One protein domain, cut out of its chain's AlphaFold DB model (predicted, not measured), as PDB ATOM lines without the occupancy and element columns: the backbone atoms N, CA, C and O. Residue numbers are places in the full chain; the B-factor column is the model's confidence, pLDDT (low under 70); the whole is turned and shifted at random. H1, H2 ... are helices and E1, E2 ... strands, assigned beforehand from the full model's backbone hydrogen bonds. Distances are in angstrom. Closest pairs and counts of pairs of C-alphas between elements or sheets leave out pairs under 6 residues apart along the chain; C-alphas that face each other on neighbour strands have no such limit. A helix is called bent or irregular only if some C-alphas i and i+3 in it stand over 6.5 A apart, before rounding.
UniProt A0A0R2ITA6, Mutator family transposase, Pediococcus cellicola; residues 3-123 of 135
ATOM      1  N   THR A   3     -10.111  53.420 -18.742       77.38
ATOM      2  CA  THR A   3      -8.887  52.939 -18.115       77.38
ATOM      3  C   THR A   3      -7.898  52.450 -19.177       77.38
ATOM      4  O   THR A   3      -8.266  51.643 -20.041       77.38
ATOM      5  N   PHE A   4      -6.659  52.932 -19.123       78.50
ATOM      6  CA  PHE A   4      -5.564  52.530 -19.999       78.50
ATOM      7  C   PHE A   4      -4.349  52.120 -19.169       78.50
ATOM      8  O   PHE A   4      -3.820  52.909 -18.390       78.50
ATOM      9  N   ASN A   5      -3.893  50.886 -19.346       72.69
ATOM     10  CA  ASN A   5      -2.782  50.356 -18.570       72.69
ATOM     11  C   ASN A   5      -1.468  50.635 -19.287       72.69
ATOM     12  O   ASN A   5      -1.233  50.136 -20.390       72.69
ATOM     13  N   THR A   6      -0.607  51.408 -18.633       70.94
ATOM     14  CA  THR A   6       0.747  51.706 -19.103       70.94
ATOM     15  C   THR A   6       1.787  51.051 -18.209       70.94
ATOM     16  O   THR A   6       1.488  50.587 -17.110       70.94
ATOM     17  N   LYS A   7       3.048  51.078 -18.646       65.00
ATOM     18  CA  LYS A   7       4.198  50.649 -17.834       65.00
ATOM     19  C   LYS A   7       4.351  51.409 -16.508       65.00
ATOM     20  O   LYS A   7       5.032  50.925 -15.616       65.00
ATOM     21  N   TYR A   8       3.742  52.589 -16.395       70.25
ATOM     22  CA  TYR A   8       3.788  53.430 -15.198       70.25
ATOM     23  C   TYR A   8       2.549  53.271 -14.307       70.25
ATOM     24  O   TYR A   8       2.439  53.956 -13.296       70.25
ATOM     25  N   GLY A   9       1.620  52.383 -14.676       72.56
ATOM     26  CA  GLY A   9       0.380  52.145 -13.947       72.56
ATOM     27  C   GLY A   9      -0.874  52.441 -14.764       72.56
ATOM     28  O   GLY A   9      -0.844  52.630 -15.988       72.56
ATOM     29  N   GLU A  10      -1.995  52.432 -14.054       79.81
ATOM     30  CA  GLU A  10      -3.335  52.615 -14.596       79.81
ATOM     31  C   GLU A  10      -3.634  54.106 -14.814       79.81
ATOM     32  O   GLU A  10      -3.629  54.905 -13.880       79.81
ATOM     33  N   LEU A  11      -3.888  54.493 -16.065       81.75
ATOM     34  CA  LEU A  11      -4.281  55.850 -16.437       81.75
ATOM     35  C   LEU A  11      -5.785  55.909 -16.681       81.75
ATOM     36  O   LEU A  11      -6.322  55.206 -17.539       81.75
ATOM     37  N   ASN A  12      -6.461  56.817 -15.987       84.56
ATOM     38  CA  ASN A  12      -7.862  57.125 -16.242       84.56
ATOM     39  C   ASN A  12      -7.961  58.259 -17.264       84.56
ATOM     40  O   ASN A  12      -7.763  59.428 -16.944       84.56
ATOM     41  N   LEU A  13      -8.258  57.904 -18.514       82.06
ATOM     42  CA  LEU A  13      -8.314  58.833 -19.639       82.06
ATOM     43  C   LEU A  13      -9.759  59.211 -19.973       82.06
ATOM     44  O   LEU A  13     -10.641  58.361 -20.136       82.06
ATOM     45  N   THR A  14     -10.002  60.502 -20.170       81.44
ATOM     46  CA  THR A  14     -11.250  60.996 -20.757       81.44
ATOM     47  C   THR A  14     -10.987  61.321 -22.217       81.44
ATOM     48  O   THR A  14     -10.485  62.385 -22.551       81.44
ATOM     49  N   ILE A  15     -11.283  60.359 -23.091       80.19
ATOM     50  CA  ILE A  15     -11.141  60.539 -24.537       80.19
ATOM     51  C   ILE A  15     -12.398  61.260 -25.043       80.19
ATOM     52  O   ILE A  15     -13.496  60.713 -24.868       80.19
ATOM     53  N   PRO A  16     -12.269  62.458 -25.641       80.06
ATOM     54  CA  PRO A  16     -13.401  63.142 -26.249       80.06
ATOM     55  C   PRO A  16     -13.953  62.297 -27.399       80.06
ATOM     56  O   PRO A  16     -13.209  61.639 -28.128       80.06
ATOM     57  N   ARG A  17     -15.279  62.279 -27.533       76.25
ATOM     58  CA  ARG A  17     -15.974  61.597 -28.624       76.25
ATOM     59  C   ARG A  17     -16.654  62.647 -29.479       76.25
ATOM     60  O   ARG A  17     -17.381  63.482 -28.948       76.25
ATOM     61  N   ASP A  18     -16.433  62.569 -30.778       83.38
ATOM     62  CA  ASP A  18     -17.186  63.361 -31.737       83.38
ATOM     63  C   ASP A  18     -18.627  62.823 -31.883       83.38
ATOM     64  O   ASP A  18     -18.876  61.622 -31.722       83.38
ATOM     65  N   ARG A  19     -19.580  63.715 -32.180       79.38
ATOM     66  CA  ARG A  19     -21.011  63.407 -32.335       79.38
ATOM     67  C   ARG A  19     -21.273  62.536 -33.565       79.38
ATOM     68  O   ARG A  19     -22.129  61.655 -33.496       79.38
ATOM     69  N   ASN A  20     -20.494  62.725 -34.631       81.31
ATOM     70  CA  ASN A  20     -20.604  61.955 -35.873       81.31
ATOM     71  C   ASN A  20     -19.704  60.706 -35.888       81.31
ATOM     72  O   ASN A  20     -19.776  59.909 -36.816       81.31
ATOM     73  N   ARG A  21     -18.902  60.485 -34.830       70.50
ATOM     74  CA  ARG A  21     -17.925  59.384 -34.705       70.50
ATOM     75  C   ARG A  21     -16.847  59.360 -35.803       70.50
ATOM     76  O   ARG A  21     -16.223  58.321 -35.993       70.50
ATOM     77  N   GLU A  22     -16.586  60.479 -36.474       75.94
ATOM     78  CA  GLU A  22     -15.558  60.564 -37.527       75.94
ATOM     79  C   GLU A  22     -14.139  60.705 -36.954       75.94
ATOM     80  O   GLU A  22     -13.149  60.422 -37.626       75.94
ATOM     81  N   PHE A  23     -14.021  61.105 -35.686       77.06
ATOM     82  CA  PHE A  23     -12.728  61.250 -35.031       77.06
ATOM     83  C   PHE A  23     -12.066  59.893 -34.745       77.06
ATOM     84  O   PHE A  23     -12.491  59.142 -33.858       77.06
ATOM     85  N   VAL A  24     -10.964  59.623 -35.448       74.69
ATOM     86  CA  VAL A  24     -10.073  58.484 -35.202       74.69
ATOM     87  C   VAL A  24      -8.820  58.978 -34.481       74.69
ATOM     88  O   VAL A  24      -8.064  59.796 -34.994       74.69
ATOM     89  N   ASN A  25      -8.586  58.471 -33.271       74.88
ATOM     90  CA  ASN A  25      -7.374  58.783 -32.522       74.88
ATOM     91  C   ASN A  25      -6.201  57.934 -33.044       74.88
ATOM     92  O   ASN A  25      -6.220  56.710 -32.915       74.88
ATOM     93  N   HIS A  26      -5.179  58.587 -33.605       75.00
ATOM     94  CA  HIS A  26      -3.968  57.923 -34.101       75.00
ATOM     95  C   HIS A  26      -3.001  57.496 -32.987       75.00
ATOM     96  O   HIS A  26      -2.255  56.539 -33.158       75.00
ATOM     97  N   THR A  27      -3.000  58.188 -31.847       74.06
ATOM     98  CA  THR A  27      -2.095  57.907 -30.721       74.06
ATOM     99  C   THR A  27      -2.618  56.781 -29.833       74.06
ATOM    100  O   THR A  27      -1.846  55.976 -29.322       74.06
ATOM    101  N   LEU A  28      -3.935  56.726 -29.629       74.94
ATOM    102  CA  LEU A  28      -4.608  55.684 -28.860       74.94
ATOM    103  C   LEU A  28      -5.679  55.051 -29.742       74.94
ATOM    104  O   LEU A  28      -6.806  55.561 -29.776       74.94
ATOM    105  N   PRO A  29      -5.366  53.945 -30.430       71.88
ATOM    106  CA  PRO A  29      -6.341  53.303 -31.289       71.88
ATOM    107  C   PRO A  29      -7.567  52.851 -30.486       71.88
ATOM    108  O   PRO A  29      -7.560  52.645 -29.255       71.88
ATOM    109  N   ALA A  30      -8.677  52.739 -31.211       69.06
ATOM    110  CA  ALA A  30      -9.937  52.307 -30.640       69.06
ATOM    111  C   ALA A  30      -9.765  50.922 -29.988       69.06
ATOM    112  O   ALA A  30      -9.073  50.053 -30.505       69.06
ATOM    113  N   TYR A  31     -10.383  50.719 -28.822       66.75
ATOM    114  CA  TYR A  31     -10.410  49.444 -28.079       66.75
ATOM    115  C   TYR A  31      -9.090  48.935 -27.460       66.75
ATOM    116  O   TYR A  31      -9.158  48.206 -26.471       66.75
ATOM    117  N   GLN A  32      -7.912  49.428 -27.858       68.25
ATOM    118  CA  GLN A  32      -6.628  49.081 -27.219       68.25
ATOM    119  C   GLN A  32      -6.502  49.539 -25.751       68.25
ATOM    120  O   GLN A  32      -6.390  50.726 -25.465       68.25
ATOM    121  N   ARG A  33      -6.566  48.620 -24.782       68.69
ATOM    122  CA  ARG A  33      -6.507  48.964 -23.340       68.69
ATOM    123  C   ARG A  33      -5.099  48.928 -22.732       68.69
ATOM    124  O   ARG A  33      -4.956  49.242 -21.553       68.69
ATOM    125  N   ARG A  34      -4.095  48.489 -23.494       67.31
ATOM    126  CA  ARG A  34      -2.729  48.216 -23.025       67.31
ATOM    127  C   ARG A  34      -1.710  48.668 -24.071       67.31
ATOM    128  O   ARG A  34      -2.022  48.677 -25.257       67.31
ATOM    129  N   THR A  35      -0.511  49.033 -23.628       68.81
ATOM    130  CA  THR A  35       0.627  49.341 -24.510       68.81
ATOM    131  C   THR A  35       1.301  48.057 -25.024       68.81
ATOM    132  O   THR A  35       1.609  47.175 -24.224       68.81
ATOM    133  N   ASP A  36       1.627  47.995 -26.322       68.75
ATOM    134  CA  ASP A  36       2.214  46.814 -27.006       68.75
ATOM    135  C   ASP A  36       3.679  46.514 -26.632       68.75
ATOM    136  O   ASP A  36       4.273  45.533 -27.075       68.75
ATOM    137  N   GLN A  37       4.285  47.342 -25.780       67.06
ATOM    138  CA  GLN A  37       5.682  47.200 -25.353       67.06
ATOM    139  C   GLN A  37       5.966  45.855 -24.674       67.06
ATOM    140  O   GLN A  37       7.066  45.321 -24.786       67.06
ATOM    141  N   LEU A  38       4.977  45.283 -23.987       68.75
ATOM    142  CA  LEU A  38       5.117  43.968 -23.364       68.75
ATOM    143  C   LEU A  38       5.185  42.849 -24.398       68.75
ATOM    144  O   LEU A  38       5.983  41.928 -24.255       68.75
ATOM    145  N   GLU A  39       4.375  42.946 -25.448       72.06
ATOM    146  CA  GLU A  39       4.332  41.958 -26.525       72.06
ATOM    147  C   GLU A  39       5.662  41.941 -27.277       72.06
ATOM    148  O   GLU A  39       6.238  40.878 -27.504       72.06
ATOM    149  N   GLN A  40       6.215  43.126 -27.550       75.38
ATOM    150  CA  GLN A  40       7.544  43.274 -28.141       75.38
ATOM    151  C   GLN A  40       8.642  42.685 -27.250       75.38
ATOM    152  O   GLN A  40       9.504  41.963 -27.745       75.38
ATOM    153  N   ASN A  41       8.592  42.925 -25.936       76.12
ATOM    154  CA  ASN A  41       9.556  42.339 -25.002       76.12
ATOM    155  C   ASN A  41       9.464  40.808 -24.980       76.12
ATOM    156  O   ASN A  41      10.489  40.134 -24.966       76.12
ATOM    157  N   VAL A  42       8.252  40.242 -25.015       75.62
ATOM    158  CA  VAL A  42       8.058  38.787 -25.103       75.62
ATOM    159  C   VAL A  42       8.681  38.244 -26.390       75.62
ATOM    160  O   VAL A  42       9.446  37.287 -26.320       75.62
ATOM    161  N   ILE A  43       8.428  38.873 -27.542       78.06
ATOM    162  CA  ILE A  43       9.013  38.470 -28.832       78.06
ATOM    163  C   ILE A  43      10.547  38.522 -28.782       78.06
ATOM    164  O   ILE A  43      11.199  37.547 -29.145       78.06
ATOM    165  N   GLN A  44      11.134  39.593 -28.244       80.62
ATOM    166  CA  GLN A  44      12.591  39.719 -28.099       80.62
ATOM    167  C   GLN A  44      13.199  38.641 -27.187       80.62
ATOM    168  O   GLN A  44      14.309  38.167 -27.430       80.62
ATOM    169  N   LEU A  45      12.500  38.240 -26.122       80.69
ATOM    170  CA  LEU A  45      12.948  37.150 -25.248       80.69
ATOM    171  C   LEU A  45      12.885  35.795 -25.971       80.69
ATOM    172  O   LEU A  45      13.788  34.973 -25.803       80.69
ATOM    173  N   TYR A  46      11.873  35.589 -26.820       76.19
ATOM    174  CA  TYR A  46      11.785  34.423 -27.702       76.19
ATOM    175  C   TYR A  46      12.905  34.382 -28.744       76.19
ATOM    176  O   TYR A  46      13.505  33.327 -28.939       76.19
ATOM    177  N   GLU A  47      13.229  35.510 -29.382       77.69
ATOM    178  CA  GLU A  47      14.347  35.612 -30.334       77.69
ATOM    179  C   GLU A  47      15.689  35.245 -29.690       77.69
ATOM    180  O   GLU A  47      16.545  34.632 -30.327       77.69
ATOM    181  N   LYS A  48      15.854  35.563 -28.402       79.94
ATOM    182  CA  LYS A  48      17.035  35.198 -27.608       79.94
ATOM    183  C   LYS A  48      17.065  33.728 -27.175       79.94
ATOM    184  O   LYS A  48      18.041  33.310 -26.557       79.94
ATOM    185  N   GLY A  49      16.040  32.940 -27.499       75.00
ATOM    186  CA  GLY A  49      15.983  31.509 -27.198       75.00
ATOM    187  C   GLY A  49      15.618  31.182 -25.749       75.00
ATOM    188  O   GLY A  49      15.883  30.068 -25.301       75.00
ATOM    189  N   ILE A  50      15.019  32.124 -25.016       80.12
ATOM    190  CA  ILE A  50      14.540  31.882 -23.649       80.12
ATOM    191  C   ILE A  50      13.288  31.006 -23.716       80.12
ATOM    192  O   ILE A  50      12.422  31.195 -24.576       80.12
ATOM    193  N   THR A  51      13.183  30.021 -22.823       75.75
ATOM    194  CA  THR A  51      12.048  29.095 -22.851       75.75
ATOM    195  C   THR A  51      10.750  29.780 -22.425       75.75
ATOM    196  O   THR A  51      10.732  30.743 -21.658       75.75
ATOM    197  N   THR A  52       9.620  29.245 -22.887       73.31
ATOM    198  CA  THR A  52       8.284  29.796 -22.601       73.31
ATOM    199  C   THR A  52       7.995  29.884 -21.099       73.31
ATOM    200  O   THR A  52       7.340  30.819 -20.639       73.31
ATOM    201  N   HIS A  53       8.513  28.919 -20.335       71.25
ATOM    202  CA  HIS A  53       8.350  28.822 -18.892       71.25
ATOM    203  C   HIS A  53       9.190  29.867 -18.151       71.25
ATOM    204  O   HIS A  53       8.689  30.541 -17.252       71.25
ATOM    205  N   GLU A  54      10.438  30.066 -18.576       76.62
ATOM    206  CA  GLU A  54      11.309  31.114 -18.034       76.62
ATOM    207  C   GLU A  54      10.763  32.511 -18.342       76.62
ATOM    208  O   GLU A  54      10.765  33.369 -17.461       76.62
ATOM    209  N   ILE A  55      10.227  32.730 -19.549       78.00
ATOM    210  CA  ILE A  55       9.565  33.990 -19.913       78.00
ATOM    211  C   ILE A  55       8.360  34.235 -19.004       78.00
ATOM    212  O   ILE A  55       8.203  35.344 -18.501       78.00
ATOM    213  N   ALA A  56       7.528  33.220 -18.754       72.50
ATOM    214  CA  ALA A  56       6.384  33.357 -17.857       72.50
ATOM    215  C   ALA A  56       6.817  33.752 -16.433       72.50
ATOM    216  O   ALA A  56       6.276  34.709 -15.880       72.50
ATOM    217  N   GLY A  57       7.842  33.093 -15.879       77.00
ATOM    218  CA  GLY A  57       8.377  33.432 -14.555       77.00
ATOM    219  C   GLY A  57       9.047  34.811 -14.494       77.00
ATOM    220  O   GLY A  57       8.926  35.520 -13.496       77.00
ATOM    221  N   LEU A  58       9.731  35.231 -15.563       78.06
ATOM    222  CA  LEU A  58      10.316  36.571 -15.674       78.06
ATOM    223  C   LEU A  58       9.223  37.647 -15.727       78.06
ATOM    224  O   LEU A  58       9.330  38.678 -15.065       78.06
ATOM    225  N   MET A  59       8.157  37.399 -16.488       74.12
ATOM    226  CA  MET A  59       7.029  38.320 -16.618       74.12
ATOM    227  C   MET A  59       6.261  38.468 -15.307       74.12
ATOM    228  O   MET A  59       5.926  39.588 -14.933       74.12
ATOM    229  N   GLU A  60       6.052  37.373 -14.573       74.38
ATOM    230  CA  GLU A  60       5.430  37.411 -13.246       74.38
ATOM    231  C   GLU A  60       6.271  38.218 -12.245       74.38
ATOM    232  O   GLU A  60       5.732  39.034 -11.502       74.38
ATOM    233  N   LYS A  61       7.602  38.068 -12.269       75.50
ATOM    234  CA  LYS A  61       8.507  38.834 -11.397       75.50
ATOM    235  C   LYS A  61       8.565  40.324 -11.734       75.50
ATOM    236  O   LYS A  61       8.643  41.140 -10.824       75.50
ATOM    237  N   MET A  62       8.568  40.686 -13.019       72.69
ATOM    238  CA  MET A  62       8.702  42.086 -13.446       72.69
ATOM    239  C   MET A  62       7.385  42.865 -13.393       72.69
ATOM    240  O   MET A  62       7.398  44.053 -13.086       72.69
ATOM    241  N   TYR A  63       6.262  42.219 -13.715       66.00
ATOM    242  CA  TYR A  63       4.966  42.886 -13.899       66.00
ATOM    243  C   TYR A  63       3.870  42.393 -12.940       66.00
ATOM    244  O   TYR A  63       2.737  42.875 -13.010       66.00
ATOM    245  N   GLY A  64       4.190  41.466 -12.032       63.78
ATOM    246  CA  GLY A  64       3.247  40.880 -11.082       63.78
ATOM    247  C   GLY A  64       2.220  39.951 -11.736       63.78
ATOM    248  O   GLY A  64       2.198  39.743 -12.950       63.78
ATOM    249  N   SER A  65       1.301  39.425 -10.924       55.16
ATOM    250  CA  SER A  65       0.229  38.485 -11.305       55.16
ATOM    251  C   SER A  65      -0.809  39.051 -12.295       55.16
ATOM    252  O   SER A  65      -1.830  38.421 -12.564       55.16
ATOM    253  N   TYR A  66      -0.580  40.248 -12.840       55.47
ATOM    254  CA  TYR A  66      -1.501  40.954 -13.730       55.47
ATOM    255  C   TYR A  66      -1.556  40.361 -15.152       55.47
ATOM    256  O   TYR A  66      -2.461  40.673 -15.936       55.47
ATOM    257  N   TYR A  67      -0.616  39.475 -15.496       56.03
ATOM    258  CA  TYR A  67      -0.543  38.843 -16.810       56.03
ATOM    259  C   TYR A  67      -0.749  37.334 -16.704       56.03
ATOM    260  O   TYR A  67       0.150  36.564 -16.387       56.03
ATOM    261  N   MET A  68      -1.984  36.919 -16.995       55.19
ATOM    262  CA  MET A  68      -2.392  35.519 -17.017       55.19
ATOM    263  C   MET A  68      -1.585  34.745 -18.084       55.19
ATOM    264  O   MET A  68      -1.409  35.272 -19.192       55.19
ATOM    265  N   PRO A  69      -1.183  33.484 -17.828       57.09
ATOM    266  CA  PRO A  69      -0.459  32.627 -18.782       57.09
ATOM    267  C   PRO A  69      -1.108  32.531 -20.173       57.09
ATOM    268  O   PRO A  69      -0.432  32.317 -21.180       57.09
ATOM    269  N   GLN A  70      -2.423  32.747 -20.246       61.19
ATOM    270  CA  GLN A  70      -3.192  32.816 -21.489       61.19
ATOM    271  C   GLN A  70      -2.697  33.907 -22.455       61.19
ATOM    272  O   GLN A  70      -2.717  33.699 -23.669       61.19
ATOM    273  N   THR A  71      -2.207  35.041 -21.944       64.88
ATOM    274  CA  THR A  71      -1.690  36.146 -22.775       64.88
ATOM    275  C   THR A  71      -0.380  35.739 -23.445       64.88
ATOM    276  O   THR A  71      -0.238  35.862 -24.657       64.88
ATOM    277  N   VAL A  72       0.541  35.147 -22.676       66.25
ATOM    278  CA  VAL A  72       1.811  34.613 -23.196       66.25
ATOM    279  C   VAL A  72       1.551  33.509 -24.224       66.25
ATOM    280  O   VAL A  72       2.167  33.501 -25.281       66.25
ATOM    281  N   SER A  73       0.586  32.623 -23.959       64.44
ATOM    282  CA  SER A  73       0.180  31.554 -24.883       64.44
ATOM    283  C   SER A  73      -0.451  32.070 -26.184       64.44
ATOM    284  O   SER A  73      -0.359  31.436 -27.231       64.44
ATOM    285  N   THR A  74      -1.102  33.233 -26.151       70.38
ATOM    286  CA  THR A  74      -1.649  33.851 -27.367       70.38
ATOM    287  C   THR A  74      -0.533  34.485 -28.194       70.38
ATOM    288  O   THR A  74      -0.479  34.282 -29.403       70.38
ATOM    289  N   LEU A  75       0.416  35.162 -27.543       68.75
ATOM    290  CA  LEU A  75       1.583  35.751 -28.206       68.75
ATOM    291  C   LEU A  75       2.482  34.694 -28.855       68.75
ATOM    292  O   LEU A  75       2.957  34.881 -29.975       68.75
ATOM    293  N   THR A  76       2.669  33.543 -28.208       70.19
ATOM    294  CA  THR A  76       3.444  32.445 -28.803       70.19
ATOM    295  C   THR A  76       2.813  31.868 -30.056       70.19
ATOM    296  O   THR A  76       3.547  31.401 -30.925       70.19
ATOM    297  N   LYS A  77       1.480  31.907 -30.193       76.88
ATOM    298  CA  LYS A  77       0.809  31.463 -31.423       76.88
ATOM    299  C   LYS A  77       1.188  32.337 -32.613       76.88
ATOM    300  O   LYS A  77       1.488  31.787 -33.664       76.88
ATOM    301  N   VAL A  78       1.261  33.656 -32.425       73.31
ATOM    302  CA  VAL A  78       1.670  34.599 -33.482       73.31
ATOM    303  C   VAL A  78       3.109  34.324 -33.926       73.31
ATOM    304  O   VAL A  78       3.390  34.222 -35.117       73.31
ATOM    305  N   VAL A  79       4.024  34.118 -32.973       71.88
ATOM    306  CA  VAL A  79       5.421  33.765 -33.288       71.88
ATOM    307  C   VAL A  79       5.497  32.413 -34.005       71.88
ATOM    308  O   VAL A  79       6.249  32.255 -34.965       71.88
ATOM    309  N   LYS A  80       4.695  31.432 -33.581       79.31
ATOM    310  CA  LYS A  80       4.638  30.115 -34.225       79.31
ATOM    311  C   LYS A  80       4.177  30.214 -35.680       79.31
ATOM    312  O   LYS A  80       4.773  29.566 -36.535       79.31
ATOM    313  N   GLU A  81       3.177  31.042 -35.959       82.94
ATOM    314  CA  GLU A  81       2.676  31.284 -37.313       82.94
ATOM    315  C   GLU A  81       3.759  31.901 -38.214       82.94
ATOM    316  O   GLU A  81       3.968  31.439 -39.335       82.94
ATOM    317  N   GLN A  82       4.547  32.854 -37.699       76.69
ATOM    318  CA  GLN A  82       5.699  33.409 -38.424       76.69
ATOM    319  C   GLN A  82       6.780  32.354 -38.710       76.69
ATOM    320  O   GLN A  82       7.350  32.321 -39.803       76.69
ATOM    321  N   VAL A  83       7.051  31.459 -37.753       81.00
ATOM    322  CA  VAL A  83       7.995  30.345 -37.937       81.00
ATOM    323  C   VAL A  83       7.485  29.351 -38.984       81.00
ATOM    324  O   VAL A  83       8.272  28.861 -39.796       81.00
ATOM    325  N   GLU A  84       6.189  29.042 -38.995       84.19
ATOM    326  CA  GLU A  84       5.575  28.174 -40.007       84.19
ATOM    327  C   GLU A  84       5.605  28.817 -41.397       84.19
ATOM    328  O   GLU A  84       6.016  28.166 -42.359       84.19
ATOM    329  N   ALA A  85       5.293  30.110 -41.503       83.50
ATOM    330  CA  ALA A  85       5.422  30.864 -42.747       83.50
ATOM    331  C   ALA A  85       6.868  30.863 -43.272       83.50
ATOM    332  O   ALA A  85       7.100  30.657 -44.464       83.50
ATOM    333  N   PHE A  86       7.862  31.010 -42.389       79.88
ATOM    334  CA  PHE A  86       9.275  30.921 -42.761       79.88
ATOM    335  C   PHE A  86       9.661  29.527 -43.274       79.88
ATOM    336  O   PHE A  86      10.448  29.421 -44.213       79.88
ATOM    337  N   LYS A  87       9.120  28.459 -42.676       77.69
ATOM    338  CA  LYS A  87       9.362  27.078 -43.126       77.69
ATOM    339  C   LYS A  87       8.735  26.792 -44.489       77.69
ATOM    340  O   LYS A  87       9.349  26.098 -45.290       77.69
ATOM    341  N   ASN A  88       7.549  27.341 -44.746       85.06
ATOM    342  CA  ASN A  88       6.778  27.100 -45.967       85.06
ATOM    343  C   ASN A  88       7.083  28.090 -47.103       85.06
ATOM    344  O   ASN A  88       6.437  28.042 -48.149       85.06
ATOM    345  N   ARG A  89       8.041  29.005 -46.920       84.38
ATOM    346  CA  ARG A  89       8.396  29.986 -47.951       84.38
ATOM    347  C   ARG A  89       8.939  29.298 -49.206       84.38
ATOM    348  O   ARG A  89       9.728  28.356 -49.125       84.38
ATOM    349  N   THR A  90       8.584  29.826 -50.371       82.88
ATOM    350  CA  THR A  90       9.159  29.387 -51.646       82.88
ATOM    351  C   THR A  90      10.641  29.748 -51.706       82.88
ATOM    352  O   THR A  90      11.026  30.887 -51.432       82.88
ATOM    353  N   LEU A  91      11.475  28.775 -52.061       80.00
ATOM    354  CA  LEU A  91      12.911  28.960 -52.250       80.00
ATOM    355  C   LEU A  91      13.208  29.407 -53.688       80.00
ATOM    356  O   LEU A  91      12.409  29.183 -54.595       80.00
ATOM    357  N   SER A  92      14.359  30.049 -53.893       79.81
ATOM    358  CA  SER A  92      14.839  30.406 -55.235       79.81
ATOM    359  C   SER A  92      15.133  29.141 -56.040       79.81
ATOM    360  O   SER A  92      15.654  28.170 -55.500       79.81
ATOM    361  N   GLU A  93      14.868  29.161 -57.344       74.06
ATOM    362  CA  GLU A  93      15.154  28.028 -58.233       74.06
ATOM    363  C   GLU A  93      16.666  27.773 -58.392       74.06
ATOM    364  O   GLU A  93      17.091  26.655 -58.672       74.06
ATOM    365  N   ARG A  94      17.503  28.801 -58.189       78.06
ATOM    366  CA  ARG A  94      18.962  28.704 -58.355       78.06
ATOM    367  C   ARG A  94      19.709  29.099 -57.085       78.06
ATOM    368  O   ARG A  94      19.562  30.222 -56.597       78.06
ATOM    369  N   TYR A  95      20.566  28.187 -56.621       73.69
ATOM    370  CA  TYR A  95      21.550  28.391 -55.557       73.69
ATOM    371  C   TYR A  95      22.935  27.972 -56.062       73.69
ATOM    372  O   TYR A  95      23.089  26.876 -56.589       73.69
ATOM    373  N   THR A  96      23.944  28.833 -55.907       72.25
ATOM    374  CA  THR A  96      25.325  28.537 -56.340       72.25
ATOM    375  C   THR A  96      26.019  27.545 -55.403       72.25
ATOM    376  O   THR A  96      26.762  26.686 -55.863       72.25
ATOM    377  N   VAL A  97      25.779  27.653 -54.092       72.38
ATOM    378  CA  VAL A  97      26.304  26.748 -53.058       72.38
ATOM    379  C   VAL A  97      25.266  26.645 -51.940       72.38
ATOM    380  O   VAL A  97      24.673  27.656 -51.559       72.38
ATOM    381  N   VAL A  98      25.049  25.440 -51.411       72.75
ATOM    382  CA  VAL A  98      24.192  25.189 -50.243       72.75
ATOM    383  C   VAL A  98      25.036  24.528 -49.164       72.75
ATOM    384  O   VAL A  98      25.640  23.483 -49.401       72.75
ATOM    385  N   TYR A  99      25.069  25.134 -47.979       70.94
ATOM    386  CA  TYR A  99      25.743  24.568 -46.818       70.94
ATOM    387  C   TYR A  99      24.727  23.861 -45.923       70.94
ATOM    388  O   TYR A  99      23.706  24.429 -45.526       70.94
ATOM    389  N   LEU A 100      25.025  22.607 -45.607       75.50
ATOM    390  CA  LEU A 100      24.296  21.807 -44.635       75.50
ATOM    391  C   LEU A 100      25.135  21.736 -43.367       75.50
ATOM    392  O   LEU A 100      26.253  21.228 -43.402       75.50
ATOM    393  N   ASP A 101      24.579  22.238 -42.270       76.56
ATOM    394  CA  ASP A 101      25.166  22.091 -40.948       76.56
ATOM    395  C   ASP A 101      24.231  21.258 -40.063       76.56
ATOM    396  O   ASP A 101      22.999  21.369 -40.119       76.56
ATOM    397  N   ALA A 102      24.824  20.372 -39.272       76.38
ATOM    398  CA  ALA A 102      24.108  19.445 -38.414       76.38
ATOM    399  C   ALA A 102      24.579  19.652 -36.980       76.38
ATOM    400  O   ALA A 102      25.706  19.315 -36.624       76.38
ATOM    401  N   THR A 103      23.695  20.179 -36.136       73.38
ATOM    402  CA  THR A 103      23.985  20.344 -34.713       73.38
ATOM    403  C   THR A 103      23.353  19.205 -33.925       73.38
ATOM    404  O   THR A 103      22.174  18.880 -34.091       73.38
ATOM    405  N   PHE A 104      24.142  18.601 -33.041       73.88
ATOM    406  CA  PHE A 104      23.667  17.568 -32.134       73.88
ATOM    407  C   PHE A 104      23.104  18.201 -30.858       73.88
ATOM    408  O   PHE A 104      23.839  18.848 -30.114       73.88
ATOM    409  N   LEU A 105      21.812  17.988 -30.593       73.31
ATOM    410  CA  LEU A 105      21.157  18.441 -29.367       73.31
ATOM    411  C   LEU A 105      20.586  17.238 -28.600       73.31
ATOM    412  O   LEU A 105      19.727  16.522 -29.128       73.31
ATOM    413  N   PRO A 106      21.045  16.981 -27.361       70.00
ATOM    414  CA  PRO A 106      20.403  15.997 -26.502       70.00
ATOM    415  C   PRO A 106      19.021  16.521 -26.094       70.00
ATOM    416  O   PRO A 106      18.898  17.666 -25.661       70.00
ATOM    417  N   TYR A 107      17.980  15.696 -26.221       66.69
ATOM    418  CA  TYR A 107      16.629  16.075 -25.807       66.69
ATOM    419  C   TYR A 107      16.051  15.049 -24.822       66.69
ATOM    420  O   TYR A 107      16.044  13.845 -25.078       66.69
ATOM    421  N   GLY A 108      15.550  15.547 -23.688       59.38
ATOM    422  CA  GLY A 108      14.888  14.756 -22.646       59.38
ATOM    423  C   GLY A 108      15.642  14.709 -21.312       59.38
ATOM    424  O   GLY A 108      16.852  14.514 -21.266       59.38
ATOM    425  N   VAL A 109      14.891  14.841 -20.214       57.47
ATOM    426  CA  VAL A 109      15.344  14.583 -18.835       57.47
ATOM    427  C   VAL A 109      15.019  13.126 -18.486       57.47
ATOM    428  O   VAL A 109      14.264  12.828 -17.566       57.47
ATOM    429  N   THR A 110      15.486  12.185 -19.301       52.28
ATOM    430  CA  THR A 110      15.246  10.753 -19.086       52.28
ATOM    431  C   THR A 110      16.550   9.979 -19.140       52.28
ATOM    432  O   THR A 110      17.483  10.335 -19.849       52.28
ATOM    433  N   ARG A 111      16.607   8.888 -18.366       57.06
ATOM    434  CA  ARG A 111      17.812   8.067 -18.161       57.06
ATOM    435  C   ARG A 111      18.348   7.428 -19.458       57.06
ATOM    436  O   ARG A 111      19.506   7.037 -19.502       57.06
ATOM    437  N   LEU A 112      17.524   7.342 -20.506       62.56
ATOM    438  CA  LEU A 112      17.935   6.918 -21.843       62.56
ATOM    439  C   LEU A 112      18.082   8.154 -22.745       62.56
ATOM    440  O   LEU A 112      17.073   8.821 -22.994       62.56
ATOM    441  N   PRO A 113      19.289   8.457 -23.257       54.41
ATOM    442  CA  PRO A 113      19.500   9.619 -24.106       54.41
ATOM    443  C   PRO A 113      18.809   9.393 -25.449       54.41
ATOM    444  O   PRO A 113      19.304   8.663 -26.310       54.41
ATOM    445  N   LYS A 114      17.652  10.026 -25.644       55.12
ATOM    446  CA  LYS A 114      17.058  10.143 -26.972       55.12
ATOM    447  C   LYS A 114      17.844  11.208 -27.737       55.12
ATOM    448  O   LYS A 114      18.131  12.289 -27.226       55.12
ATOM    449  N   LYS A 115      18.268  10.859 -28.949       54.72
ATOM    450  CA  LYS A 115      19.124  11.693 -29.799       54.72
ATOM    451  C   LYS A 115      18.299  12.188 -30.977       54.72
ATOM    452  O   LYS A 115      17.759  11.366 -31.711       54.72
ATOM    453  N   GLN A 116      18.174  13.502 -31.140       60.50
ATOM    454  CA  GLN A 116      17.509  14.093 -32.299       60.50
ATOM    455  C   GLN A 116      18.542  14.848 -33.121       60.50
ATOM    456  O   GLN A 116      19.265  15.700 -32.606       60.50
ATOM    457  N   PHE A 117      18.608  14.521 -34.407       58.22
ATOM    458  CA  PHE A 117      19.347  15.314 -35.374       58.22
ATOM    459  C   PHE A 117      18.513  16.544 -35.720       58.22
ATOM    460  O   PHE A 117      17.398  16.414 -36.226       58.22
ATOM    461  N   ILE A 118      19.049  17.733 -35.456       61.94
ATOM    462  CA  ILE A 118      18.504  18.971 -36.008       61.94
ATOM    463  C   ILE A 118      19.395  19.342 -37.187       61.94
ATOM    464  O   ILE A 118      20.495  19.867 -37.023       61.94
ATOM    465  N   LEU A 119      18.922  19.022 -38.391       56.47
ATOM    466  CA  LEU A 119      19.538  19.486 -39.628       56.47
ATOM    467  C   LEU A 119      19.136  20.946 -39.822       56.47
ATOM    468  O   LEU A 119      17.969  21.246 -40.087       56.47
ATOM    469  N   ARG A 120      20.092  21.863 -39.671       56.50
ATOM    470  CA  ARG A 120      19.882  23.263 -40.019       56.50
ATOM    471  C   ARG A 120      20.411  23.439 -41.432       56.50
ATOM    472  O   ARG A 120      21.602  23.626 -41.648       56.50
ATOM    473  N   LEU A 121      19.511  23.387 -42.413       56.53
ATOM    474  CA  LEU A 121      19.831  23.949 -43.721       56.53
ATOM    475  C   LEU A 121      20.036  25.448 -43.515       56.53
ATOM    476  O   LEU A 121      19.083  26.225 -43.407       56.53
ATOM    477  N   ALA A 122      21.297  25.851 -43.416       52.50
ATOM    478  CA  ALA A 122      21.659  27.238 -43.522       52.50
ATOM    479  C   ALA A 122      21.453  27.619 -44.990       52.50
ATOM    480  O   ALA A 122      22.376  27.596 -45.799       52.50
ATOM    481  N   PHE A 123      20.236  28.059 -45.321       50.50
ATOM    482  CA  PHE A 123      20.011  28.992 -46.425       50.50
ATOM    483  C   PHE A 123      20.640  30.343 -46.060       50.50
ATOM    484  O   PHE A 123      19.990  31.386 -46.085       50.50
TER     485      PHE A 123
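AT A GLANCE: This is residues 3 to 123 of the 135 residues of the protein "Mutator family transposase" of Pediococcus cellicola (UniProt A0A0R2ITA6). Three separate parts follow one another in a row: a small hairpin of strands E1 and E2 at one end, a loose group of three helices H1, H2 and H3 in the middle, and a long two-stranded hairpin, E3 and E4, at the other end, touching no named helix. A wide loop without named elements, residues 14 to 36, joins the first hairpin to the helices, and its residues 18 to 24 stick out. The printed part has 121 residues with four named strands and three named helices, in the order E1, E2, H1, H2, H3, E3, E4; each hairpin is its own antiparallel sheet of two strands, and the class is mixed, helices and strands. The whole is extended, with a radius of gyration of the C-alphas of 21.6 A, and flat, spanning 63 by 44 by 18 A.

IN THESE COORDINATES: E1 is residues 3 to 6, 9.8 A long, with C-alpha 3 at (-8.887, 52.939, -18.115). E2 is residues 9 to 13, 12.4 A. H1 is residues 37 to 47, 15.3 A. H2 is residues 52 to 66, 17.3 A, and irregular: C-alphas 62 and 65 are 9.5 A apart. H3, residues 69 to 87, is the longest helix at 26.8 A, and C-alpha 87 is at (9.362, 27.078, -43.126). E3 is residues 99 to 107, 24.4 A. E4 is residues 114 to 122, 24.2 A, with C-alpha 122 at (21.659, 27.238, -43.522).

HOW THE PARTS SIT: E1 and E2 form an antiparallel hairpin at 141 degrees, with N 4 and O 11 2.8 A apart, within hydrogen-bond range. E1 is apart from H1, H2 and H3. H1 and H2 form a helical hairpin and only just touch, with 3 pairs of C-alphas within 8 A, through residues 52 to 55 of H2 alone; the closest C-alphas are those of Leu 45 and Ile 55, 7.1 A. They run opposite ways at a shallow tilt of 18 degrees. H3 touches H1 with its residues 72 to 79 alone, the closest C-alphas being those of Glu 39 and Leu 75, 7.0 A; they run the same way at a steep tilt of 52 degrees. H2 and H3 are close but not clearly touching, with the C-alphas of Ala 56 and Pro 69 closest at 6.9 A. Every O i to N i+4 pair is within hydrogen-bond range in H1, against 9 of 11 in H2 and 13 of 15 in H3. E3 and E4 form an antiparallel hairpin at 154 degrees, with N 120 and O 101 3.0 A apart, within hydrogen-bond range. E4 is apart from H1, H2 and H3.

THE WHOLE: The C-alphas farthest apart, of Arg 19 and Leu 112, are 69.4 A apart. The printed part has no cut. The links E2 to H1 and H3 to E3 are long. Residues 80 to 90, of which 80 to 87 belong to H3, stand free, and so do residues 108 to 113. The mean pLDDT of the printed part is 71.6; 39 residues are under 70, among them 30 to 38, 63 to 73 and 107 to 123.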